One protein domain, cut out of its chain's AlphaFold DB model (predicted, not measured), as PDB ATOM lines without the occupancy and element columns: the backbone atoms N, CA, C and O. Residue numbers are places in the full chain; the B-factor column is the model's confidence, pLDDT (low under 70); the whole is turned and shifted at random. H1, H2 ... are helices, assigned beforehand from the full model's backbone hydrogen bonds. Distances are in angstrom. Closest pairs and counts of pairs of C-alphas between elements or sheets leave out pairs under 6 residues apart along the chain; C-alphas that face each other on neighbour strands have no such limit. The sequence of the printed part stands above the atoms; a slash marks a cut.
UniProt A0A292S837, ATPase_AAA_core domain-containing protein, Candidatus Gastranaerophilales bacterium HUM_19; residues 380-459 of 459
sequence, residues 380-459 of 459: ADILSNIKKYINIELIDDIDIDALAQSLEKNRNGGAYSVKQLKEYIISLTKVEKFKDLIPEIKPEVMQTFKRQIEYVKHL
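Overview. This is residues 380 to 459 of the 459 residues of the protein "ATPase_AAA_core domain-containing protein" of Candidatus Gastranaerophilales bacterium HUM_19 (UniProt A0A292S837). What is the shape? The far part of the longest helix, residues 451 to 458 of H4, sticks out with Leu 459 from a small body where H2 and H3 each pack on H1. What builds it? The 80 printed residues, all helix by class, hold H1, H2, H3, H4 in chain order and no named strand. How compact? It is only just loose, close to compact, with radius of gyration of the C-alphas 14.2 A and spans 47 by 21 by 18 A.

Along the chain. Where is H4? Residues 443 to 458, 23.3 A long, end at C-alpha 458 (17.668, 70.997, 47.008). And the others? H1, residues 380 to 389, 14.4 A, begins at C-alpha 380 (-0.565, 51.812, 53.687). H2 is residues 400 to 410, 15.2 A; H3 is 418 to 428, 15.3 A.

Arrangement. What touches H4? H4 touches no helix. What touches H1? H2 does, at a steep tilt of 57 degrees, opposite ways; their closest C-alphas, Leu 383 and Ala 404, are 5.4 A apart. H3 does, at a steep tilt of 56 degrees, the same way; closest C-alphas Tyr 389 and Lys 422, 6.2 A. H2 and H3 are apart. Backbones? Every O i to N i+4 pair in H1 to H4 is within hydrogen-bond range.

Size, cuts and confidence. How large? The farthest C-alphas, Glu 393 and His 458, are 47.2 A apart; the printed part has no cut. Which link is long? H3 to H4, residues 429 to 442. Where is pLDDT under 70? At 392 to 397, 412 to 413, 429 to 439 and 458 to 459.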
ATOM      1  N   ALA A 380       0.864  51.631  53.943       88.44
ATOM      2  CA  ALA A 380      -0.565  51.812  53.687       88.44
ATOM      3  C   ALA A 380      -0.905  51.704  52.189       88.44
ATOM      4  O   ALA A 380      -1.931  51.124  51.821       88.44
ATOM      5  N   ASP A 381      -0.025  52.202  51.320       88.69
ATOM      6  CA  ASP A 381      -0.180  52.093  49.869       88.69
ATOM      7  C   ASP A 381       0.022  50.650  49.399       88.69
ATOM      8  O   ASP A 381      -0.782  50.138  48.619       88.69
ATOM      9  N   ILE A 382       1.044  49.966  49.925       87.50
ATOM     10  CA  ILE A 382       1.306  48.546  49.655       87.50
ATOM     11  C   ILE A 382       0.106  47.706  50.097       87.50
ATOM     12  O   ILE A 382      -0.406  46.910  49.315       87.50
ATOM     13  N   LEU A 383      -0.401  47.930  51.311       89.19
ATOM     14  CA  LEU A 383      -1.577  47.242  51.840       89.19
ATOM     15  C   LEU A 383      -2.820  47.488  50.973       89.19
ATOM     16  O   LEU A 383      -3.581  46.561  50.711       89.19
ATOM     17  N   SER A 384      -3.014  48.717  50.489       88.44
ATOM     18  CA  SER A 384      -4.116  49.045  49.576       88.44
ATOM     19  C   SER A 384      -4.006  48.279  48.255       88.44
ATOM     20  O   SER A 384      -5.015  47.818  47.724       88.44
ATOM     21  N   ASN A 385      -2.789  48.120  47.727       86.69
ATOM     22  CA  ASN A 385      -2.539  47.331  46.523       86.69
ATOM     23  C   ASN A 385      -2.756  45.832  46.773       86.69
ATOM     24  O   ASN A 385      -3.398  45.183  45.952       86.69
ATOM     25  N   ILE A 386      -2.318  45.302  47.923       85.31
ATOM     26  CA  ILE A 386      -2.608  43.921  48.345       85.31
ATOM     27  C   ILE A 386      -4.117  43.695  48.375       85.31
ATOM     28  O   ILE A 386      -4.605  42.834  47.654       85.31
ATOM     29  N   LYS A 387      -4.877  44.529  49.092       85.62
ATOM     30  CA  LYS A 387      -6.345  44.418  49.179       85.62
ATOM     31  C   LYS A 387      -7.047  44.491  47.824       85.62
ATOM     32  O   LYS A 387      -8.108  43.904  47.658       85.62
ATOM     33  N   LYS A 388      -6.480  45.225  46.865       84.75
ATOM     34  CA  LYS A 388      -7.053  45.368  45.525       84.75
ATOM     35  C   LYS A 388      -6.811  44.153  44.627       84.75
ATOM     36  O   LYS A 388      -7.653  43.873  43.777       84.75
ATOM     37  N   TYR A 389      -5.659  43.496  44.748       83.62
ATOM     38  CA  TYR A 389      -5.240  42.437  43.822       83.62
ATOM     39  C   TYR A 389      -5.256  41.026  44.423       83.62
ATOM     40  O   TYR A 389      -5.140  40.066  43.665       83.62
ATOM     41  N   ILE A 390      -5.370  40.884  45.747       80.94
ATOM     42  CA  ILE A 390      -5.419  39.581  46.418       80.94
ATOM     43  C   ILE A 390      -6.706  38.837  46.042       80.94
ATOM     44  O   ILE A 390      -7.774  39.442  45.944       80.94
ATOM     45  N   ASN A 391      -6.607  37.522  45.822       70.44
ATOM     46  CA  ASN A 391      -7.797  36.691  45.662       70.44
ATOM     47  C   ASN A 391      -8.516  36.592  47.016       70.44
ATOM     48  O   ASN A 391      -7.889  36.290  48.031       70.44
ATOM     49  N   ILE A 392      -9.826  36.839  47.014       63.12
ATOM     50  CA  ILE A 392     -10.674  36.857  48.210       63.12
ATOM     51  C   ILE A 392     -10.620  35.506  48.941       63.12
ATOM     52  O   ILE A 392     -10.647  35.482  50.164       63.12
ATOM     53  N   GLU A 393     -10.449  34.402  48.211       60.59
ATOM     54  CA  GLU A 393     -10.344  33.043  48.768       60.59
ATOM     55  C   GLU A 393      -9.089  32.807  49.627       60.59
ATOM     56  O   GLU A 393      -9.043  31.840  50.374       60.59
ATOM     57  N   LEU A 394      -8.077  33.678  49.540       59.09
ATOM     58  CA  LEU A 394      -6.800  33.558  50.261       59.09
ATOM     59  C   LEU A 394      -6.628  34.616  51.361       59.09
ATOM     60  O   LEU A 394      -5.566  34.700  51.975       59.09
ATOM     61  N   ILE A 395      -7.643  35.456  51.589       62.09
ATOM     62  CA  ILE A 395      -7.587  36.537  52.585       62.09
ATOM     63  C   ILE A 395      -7.477  35.995  54.014       62.09
ATOM     64  O   ILE A 395      -6.818  36.629  54.836       62.09
ATOM     65  N   ASP A 396      -8.072  34.835  54.300       60.28
ATOM     66  CA  ASP A 396      -8.079  34.256  55.649       60.28
ATOM     67  C   ASP A 396      -6.766  33.520  55.988       60.28
ATOM     68  O   ASP A 396      -6.384  33.441  57.156       60.28
ATOM     69  N   ASP A 397      -6.035  33.047  54.972       64.81
ATOM     70  CA  ASP A 397      -4.777  32.302  55.134       64.81
ATOM     71  C   ASP A 397      -3.531  33.206  55.153       64.81
ATOM     72  O   ASP A 397      -2.434  32.772  55.521       64.81
ATOM     73  N   ILE A 398      -3.674  34.472  54.743       70.25
ATOM     74  CA  ILE A 398      -2.564  35.414  54.584       70.25
ATOM     75  C   ILE A 398      -2.759  36.611  55.512       70.25
ATOM     76  O   ILE A 398      -3.642  37.442  55.316       70.25
ATOM     77  N   ASP A 399      -1.834  36.783  56.457       79.56
ATOM     78  CA  ASP A 399      -1.692  38.049  57.177       79.56
ATOM     79  C   ASP A 399      -1.163  39.136  56.219       79.56
ATOM     80  O   ASP A 399       0.044  39.323  56.016       79.56
ATOM     81  N   ILE A 400      -2.099  39.852  55.593       83.50
ATOM     82  CA  ILE A 400      -1.829  40.932  54.637       83.50
ATOM     83  C   ILE A 400      -1.062  42.105  55.263       83.50
ATOM     84  O   ILE A 400      -0.346  42.822  54.558       83.50
ATOM     85  N   ASP A 401      -1.186  42.303  56.575       86.00
ATOM     86  CA  ASP A 401      -0.506  43.366  57.309       86.00
ATOM     87  C   ASP A 401       0.971  43.026  57.517       86.00
ATOM     88  O   ASP A 401       1.845  43.874  57.278       86.00
ATOM     89  N   ALA A 402       1.256  41.777  57.893       83.19
ATOM     90  CA  ALA A 402       2.610  41.243  57.961       83.19
ATOM     91  C   ALA A 402       3.276  41.225  56.575       83.19
ATOM     92  O   ALA A 402       4.446  41.602  56.450       83.19
ATOM     93  N   LEU A 403       2.533  40.870  55.521       82.38
ATOM     94  CA  LEU A 403       3.022  40.898  54.141       82.38
ATOM     95  C   LEU A 403       3.409  42.316  53.700       82.38
ATOM     96  O   LEU A 403       4.521  42.530  53.210       82.38
ATOM     97  N   ALA A 404       2.527  43.296  53.921       87.62
ATOM     98  CA  ALA A 404       2.802  44.696  53.607       87.62
ATOM     99  C   ALA A 404       4.042  45.212  54.354       87.62
ATOM    100  O   ALA A 404       4.876  45.904  53.768       87.62
ATOM    101  N   GLN A 405       4.192  44.846  55.633       87.12
ATOM    102  CA  GLN A 405       5.348  45.233  56.441       87.12
ATOM    103  C   GLN A 405       6.649  44.581  55.956       87.12
ATOM    104  O   GLN A 405       7.696  45.228  55.943       87.12
ATOM    105  N   SER A 406       6.594  43.308  55.562       84.06
ATOM    106  CA  SER A 406       7.739  42.589  55.006       84.06
ATOM    107  C   SER A 406       8.218  43.244  53.713       84.06
ATOM    108  O   SER A 406       9.395  43.574  53.587       84.06
ATOM    109  N   LEU A 407       7.299  43.525  52.784       84.25
ATOM    110  CA  LEU A 407       7.616  44.237  51.548       84.25
ATOM    111  C   LEU A 407       8.240  45.603  51.858       84.25
ATOM    112  O   LEU A 407       9.351  45.884  51.417       84.25
ATOM    113  N   GLU A 408       7.606  46.431  52.691       85.88
ATOM    114  CA  GLU A 408       8.153  47.754  53.020       85.88
ATOM    115  C   GLU A 408       9.587  47.696  53.581       85.88
ATOM    116  O   GLU A 408      10.414  48.539  53.226       85.88
ATOM    117  N   LYS A 409       9.910  46.696  54.413       84.38
ATOM    118  CA  LYS A 409      11.262  46.502  54.963       84.38
ATOM    119  C   LYS A 409      12.270  46.017  53.920       84.38
ATOM    120  O   LYS A 409      13.410  46.473  53.927       84.38
ATOM    121  N   ASN A 410      11.859  45.132  53.014       80.00
ATOM    122  CA  ASN A 410      12.752  44.464  52.060       80.00
ATOM    123  C   ASN A 410      13.100  45.306  50.823       80.00
ATOM    124  O   ASN A 410      13.846  44.852  49.957       80.00
ATOM    125  N   ARG A 411      12.612  46.550  50.728       76.19
ATOM    126  CA  ARG A 411      12.876  47.417  49.570       76.19
ATOM    127  C   ARG A 411      14.311  47.958  49.473       76.19
ATOM    128  O   ARG A 411      14.642  48.551  48.453       76.19
ATOM    129  N   ASN A 412      15.159  47.789  50.498       68.06
ATOM    130  CA  ASN A 412      16.592  48.156  50.507       68.06
ATOM    131  C   ASN A 412      16.921  49.553  49.924       68.06
ATOM    132  O   ASN A 412      17.902  49.733  49.206       68.06
ATOM    133  N   GLY A 413      16.094  50.563  50.222       65.88
ATOM    134  CA  GLY A 413      16.266  51.934  49.716       65.88
ATOM    135  C   GLY A 413      15.794  52.168  48.273       65.88
ATOM    136  O   GLY A 413      15.880  53.293  47.786       65.88
ATOM    137  N   GLY A 414      15.284  51.137  47.600       71.56
ATOM    138  CA  GLY A 414      14.464  51.247  46.398       71.56
ATOM    139  C   GLY A 414      12.975  51.239  46.739       71.56
ATOM    140  O   GLY A 414      12.574  51.420  47.891       71.56
ATOM    141  N   ALA A 415      12.136  51.009  45.732       75.31
ATOM    142  CA  ALA A 415      10.708  50.850  45.936       75.31
ATOM    143  C   ALA A 415      10.087  49.950  44.848       75.31
ATOM    144  O   ALA A 415      10.599  49.854  43.732       75.31
ATOM    145  N   TYR A 416       9.001  49.248  45.188       79.25
ATOM    146  CA  TYR A 416       8.311  48.345  44.257       79.25
ATOM    147  C   TYR A 416       7.425  49.121  43.300       79.25
ATOM    148  O   TYR A 416       6.764  50.058  43.727       79.25
ATOM    149  N   SER A 417       7.351  48.711  42.040       78.44
ATOM    150  CA  SER A 417       6.336  49.204  41.105       78.44
ATOM    151  C   SER A 417       4.949  48.632  41.415       78.44
ATOM    152  O   SER A 417       4.828  47.536  41.971       78.44
ATOM    153  N   VAL A 418       3.890  49.328  40.985       79.62
ATOM    154  CA  VAL A 418       2.513  48.797  41.066       79.62
ATOM    155  C   VAL A 418       2.400  47.485  40.285       79.62
ATOM    156  O   VAL A 418       1.777  46.532  40.751       79.62
ATOM    157  N   LYS A 419       3.068  47.398  39.128       80.69
ATOM    158  CA  LYS A 419       3.122  46.188  38.301       80.69
ATOM    159  C   LYS A 419       3.776  45.009  39.032       80.69
ATOM    160  O   LYS A 419       3.187  43.936  39.064       80.69
ATOM    161  N   GLN A 420       4.938  45.217  39.654       80.31
ATOM    162  CA  GLN A 420       5.643  44.181  40.423       80.31
ATOM    163  C   GLN A 420       4.819  43.711  41.616       80.31
ATOM    164  O   GLN A 420       4.733  42.510  41.850       80.31
ATOM    165  N   LEU A 421       4.191  44.635  42.356       83.12
ATOM    166  CA  LEU A 421       3.303  44.251  43.450       83.12
ATOM    167  C   LEU A 421       2.121  43.441  42.930       83.12
ATOM    168  O   LEU A 421       1.832  42.391  43.483       83.12
ATOM    169  N   LYS A 422       1.469  43.879  41.850       83.00
ATOM    170  CA  LYS A 422       0.356  43.148  41.239       83.00
ATOM    171  C   LYS A 422       0.769  41.736  40.811       83.00
ATOM    172  O   LYS A 422       0.072  40.783  41.136       83.00
ATOM    173  N   GLU A 423       1.888  41.591  40.102       81.56
ATOM    174  CA  GLU A 423       2.412  40.290  39.663       81.56
ATOM    175  C   GLU A 423       2.767  39.388  40.850       81.56
ATOM    176  O   GLU A 423       2.434  38.206  40.832       81.56
ATOM    177  N   TYR A 424       3.371  39.953  41.897       81.00
ATOM    178  CA  TYR A 424       3.678  39.243  43.134       81.00
ATOM    179  C   TYR A 424       2.411  38.796  43.871       81.00
ATOM    180  O   TYR A 424       2.274  37.631  44.218       81.00
ATOM    181  N   ILE A 425       1.436  39.683  44.056       80.56
ATOM    182  CA  ILE A 425       0.177  39.353  44.735       80.56
ATOM    183  C   ILE A 425      -0.579  38.259  43.966       80.56
ATOM    184  O   ILE A 425      -1.105  37.340  44.579       80.56
ATOM    185  N   ILE A 426      -0.578  38.310  42.630       78.38
ATOM    186  CA  ILE A 426      -1.175  37.268  41.783       78.38
ATOM    187  C   ILE A 426      -0.359  35.963  41.824       78.38
ATOM    188  O   ILE A 426      -0.925  34.884  41.675       78.38
ATOM    189  N   SER A 427       0.965  36.004  41.998       73.81
ATOM    190  CA  SER A 427       1.766  34.776  42.111       73.81
ATOM    191  C   SER A 427       1.580  34.087  43.463       73.81
ATOM    192  O   SER A 427       1.569  32.856  43.510       73.81
ATOM    193  N   LEU A 428       1.333  34.853  44.531       70.19
ATOM    194  CA  LEU A 428       0.956  34.315  45.840       70.19
ATOM    195  C   LEU A 428      -0.323  33.478  45.775       70.19
ATOM    196  O   LEU A 428      -0.468  32.537  46.547       70.19
ATOM    197  N   THR A 429      -1.213  33.741  44.813       63.28
ATOM    198  CA  THR A 429      -2.425  32.933  44.638       63.28
ATOM    199  C   THR A 429      -2.188  31.583  43.961       63.28
ATOM    200  O   THR A 429      -3.146  30.851  43.730       63.28
ATOM    201  N   LYS A 430      -0.943  31.258  43.582       59.62
ATOM    202  CA  LYS A 430      -0.597  30.056  42.805       59.62
ATOM    203  C   LYS A 430       0.354  29.089  43.520       59.62
ATOM    204  O   LYS A 430       0.616  28.026  42.965       59.62
ATOM    205  N   VAL A 431       0.910  29.428  44.690       52.47
ATOM    206  CA  VAL A 431       2.016  28.663  45.305       52.47
ATOM    207  C   VAL A 431       1.846  28.534  46.826       52.47
ATOM    208  O   VAL A 431       1.729  29.536  47.517       52.47
ATOM    209  N   GLU A 432       1.944  27.310  47.366       52.62
ATOM    210  CA  GLU A 432       1.866  26.987  48.812       52.62
ATOM    211  C   GLU A 432       3.064  27.487  49.663       52.62
ATOM    212  O   GLU A 432       3.101  27.288  50.877       52.62
ATOM    213  N   LYS A 433       4.082  28.125  49.066       50.47
ATOM    214  CA  LYS A 433       5.315  28.549  49.761       50.47
ATOM    215  C   LYS A 433       5.506  30.065  49.704       50.47
ATOM    216  O   LYS A 433       5.992  30.616  48.723       50.47
ATOM    217  N   PHE A 434       5.173  30.717  50.817       53.47
ATOM    218  CA  PHE A 434       5.062  32.174  50.963       53.47
ATOM    219  C   PHE A 434       6.377  32.936  51.229       53.47
ATOM    220  O   PHE A 434       6.385  34.164  51.175       53.47
ATOM    221  N   LYS A 435       7.490  32.257  51.549       50.00
ATOM    222  CA  LYS A 435       8.677  32.917  52.139       50.00
ATOM    223  C   LYS A 435       9.767  33.377  51.165       50.00
ATOM    224  O   LYS A 435      10.518  34.275  51.532       50.00
ATOM    225  N   ASP A 436       9.819  32.854  49.940       50.47
ATOM    226  CA  ASP A 436      11.020  33.000  49.092       50.47
ATOM    227  C   ASP A 436      10.837  33.899  47.851       50.47
ATOM    228  O   ASP A 436      11.760  34.058  47.060       50.47
ATOM    229  N   LEU A 437       9.663  34.510  47.659       57.97
ATOM    230  CA  LEU A 437       9.290  35.191  46.406       57.97
ATOM    231  C   LEU A 437       9.274  36.728  46.489       57.97
ATOM    232  O   LEU A 437       8.455  37.363  45.836       57.97
ATOM    233  N   ILE A 438      10.149  37.364  47.274       66.19
ATOM    234  CA  ILE A 438      10.199  38.838  47.298       66.19
ATOM    235  C   ILE A 438      10.577  39.349  45.891       66.19
ATOM    236  O   ILE A 438      11.620  38.949  45.373       66.19
ATOM    237  N   PRO A 439       9.768  40.225  45.261       69.69
ATOM    238  CA  PRO A 439      10.073  40.716  43.923       69.69
ATOM    239  C   PRO A 439      11.359  41.550  43.934       69.69
ATOM    240  O   PRO A 439      11.548  42.414  44.790       69.69
ATOM    241  N   GLU A 440      12.247  41.317  42.971       71.25
ATOM    242  CA  GLU A 440      13.495  42.072  42.857       71.25
ATOM    243  C   GLU A 440      13.227  43.498  42.351       71.25
ATOM    244  O   GLU A 440      12.481  43.709  41.387       71.25
ATOM    245  N   ILE A 441      13.836  44.499  42.995       74.19
ATOM    246  CA  ILE A 441      13.756  45.896  42.555       74.19
ATOM    247  C   ILE A 441      14.870  46.146  41.546       74.19
ATOM    248  O   ILE A 441      16.051  46.018  41.860       74.19
ATOM    249  N   LYS A 442      14.480  46.558  40.339       72.38
ATOM    250  CA  LYS A 442      15.419  46.876  39.268       72.38
ATOM    251  C   LYS A 442      16.399  47.992  39.686       72.38
ATOM    252  O   LYS A 442      15.948  48.995  40.256       72.38
ATOM    253  N   PRO A 443      17.705  47.880  39.370       71.81
ATOM    254  CA  PRO A 443      18.704  48.887  39.735       71.81
ATOM    255  C   PRO A 443      18.373  50.303  39.251       71.81
ATOM    256  O   PRO A 443      18.651  51.269  39.964       71.81
ATOM    257  N   GLU A 444      17.744  50.443  38.080       70.94
ATOM    258  CA  GLU A 444      17.385  51.746  37.512       70.94
ATOM    259  C   GLU A 444      16.367  52.481  38.395       70.94
ATOM    260  O   GLU A 444      16.528  53.665  38.678       70.94
ATOM    261  N   VAL A 445      15.363  51.764  38.914       72.88
ATOM    262  CA  VAL A 445      14.324  52.322  39.800       72.88
ATOM    263  C   VAL A 445      14.943  52.825  41.102       72.88
ATOM    264  O   VAL A 445      14.607  53.908  41.586       72.88
ATOM    265  N   MET A 446      15.891  52.062  41.652       77.06
ATOM    266  CA  MET A 446      16.612  52.438  42.865       77.06
ATOM    267  C   MET A 446      17.469  53.695  42.656       77.06
ATOM    268  O   MET A 446      17.521  54.551  43.538       77.06
ATOM    269  N   GLN A 447      18.120  53.838  41.498       76.62
ATOM    270  CA  GLN A 447      18.877  55.052  41.177       76.62
ATOM    271  C   GLN A 447      17.967  56.275  41.045       76.62
ATOM    272  O   GLN A 447      18.273  57.313  41.631       76.62
ATOM    273  N   THR A 448      16.840  56.152  40.343       74.38
ATOM    274  CA  THR A 448      15.879  57.254  40.180       74.38
ATOM    275  C   THR A 448      15.347  57.741  41.526       74.38
ATOM    276  O   THR A 448      15.276  58.945  41.766       74.38
ATOM    277  N   PHE A 449      15.060  56.823  42.454       76.69
ATOM    278  CA  PHE A 449      14.587  57.193  43.788       76.69
ATOM    279  C   PHE A 449      15.651  57.934  44.609       76.69
ATOM    280  O   PHE A 449      15.357  58.939  45.255       76.69
ATOM    281  N   LYS A 450      16.915  57.491  44.540       79.50
ATOM    282  CA  LYS A 450      18.031  58.193  45.192       79.50
ATOM    283  C   LYS A 450      18.182  59.622  44.670       79.50
ATOM    284  O   LYS A 450      18.259  60.546  45.476       79.50
ATOM    285  N   ARG A 451      18.141  59.807  43.346       80.50
ATOM    286  CA  ARG A 451      18.223  61.139  42.721       80.50
ATOM    287  C   ARG A 451      17.063  62.042  43.127       80.50
ATOM    288  O   ARG A 451      17.268  63.220  43.379       80.50
ATOM    289  N   GLN A 452      15.856  61.500  43.266       76.62
ATOM    290  CA  GLN A 452      14.702  62.278  43.722       76.62
ATOM    291  C   GLN A 452      14.817  62.730  45.171       76.62
ATOM    292  O   GLN A 452      14.479  63.872  45.472       76.62
ATOM    293  N   ILE A 453      15.296  61.861  46.065       76.75
ATOM    294  CA  ILE A 453      15.555  62.246  47.456       76.75
ATOM    295  C   ILE A 453      16.557  63.405  47.497       76.75
ATOM    296  O   ILE A 453      16.384  64.331  48.283       76.75
ATOM    297  N   GLU A 454      17.593  63.371  46.659       79.06
ATOM    298  CA  GLU A 454      18.542  64.480  46.527       79.06
ATOM    299  C   GLU A 454      17.880  65.732  45.944       79.06
ATOM    300  O   GLU A 454      18.013  66.807  46.521       79.06
ATOM    301  N   TYR A 455      17.097  65.601  44.874       77.75
ATOM    302  CA  TYR A 455      16.384  66.718  44.251       77.75
ATOM    303  C   TYR A 455      15.452  67.437  45.234       77.75
ATOM    304  O   TYR A 455      15.498  68.659  45.339       77.75
ATOM    305  N   VAL A 456      14.661  66.695  46.016       75.00
ATOM    306  CA  VAL A 456      13.758  67.268  47.029       75.00
ATOM    307  C   VAL A 456      14.526  67.975  48.148       75.00
ATOM    308  O   VAL A 456      14.026  68.956  48.679       75.00
ATOM    309  N   LYS A 457      15.745  67.538  48.494       71.50
ATOM    310  CA  LYS A 457      16.593  68.243  49.477       71.50
ATOM    311  C   LYS A 457      17.131  69.584  48.969       71.50
ATOM    312  O   LYS A 457      17.566  70.393  49.782       71.50
ATOM    313  N   HIS A 458      17.168  69.782  47.652       63.66
ATOM    314  CA  HIS A 458      17.668  70.997  47.008       63.66
ATOM    315  C   HIS A 458      16.557  71.977  46.595       63.66
ATOM    316  O   HIS A 458      16.874  73.085  46.158       63.66
ATOM    317  N   LEU A 459      15.287  71.575  46.723       57.97
ATOM    318  CA  LEU A 459      14.103  72.426  46.566       57.97
ATOM    319  C   LEU A 459      13.733  73.101  47.886       57.97
ATOM    320  O   LEU A 459      13.234  74.247  47.800       57.97
TER     321      LEU A 459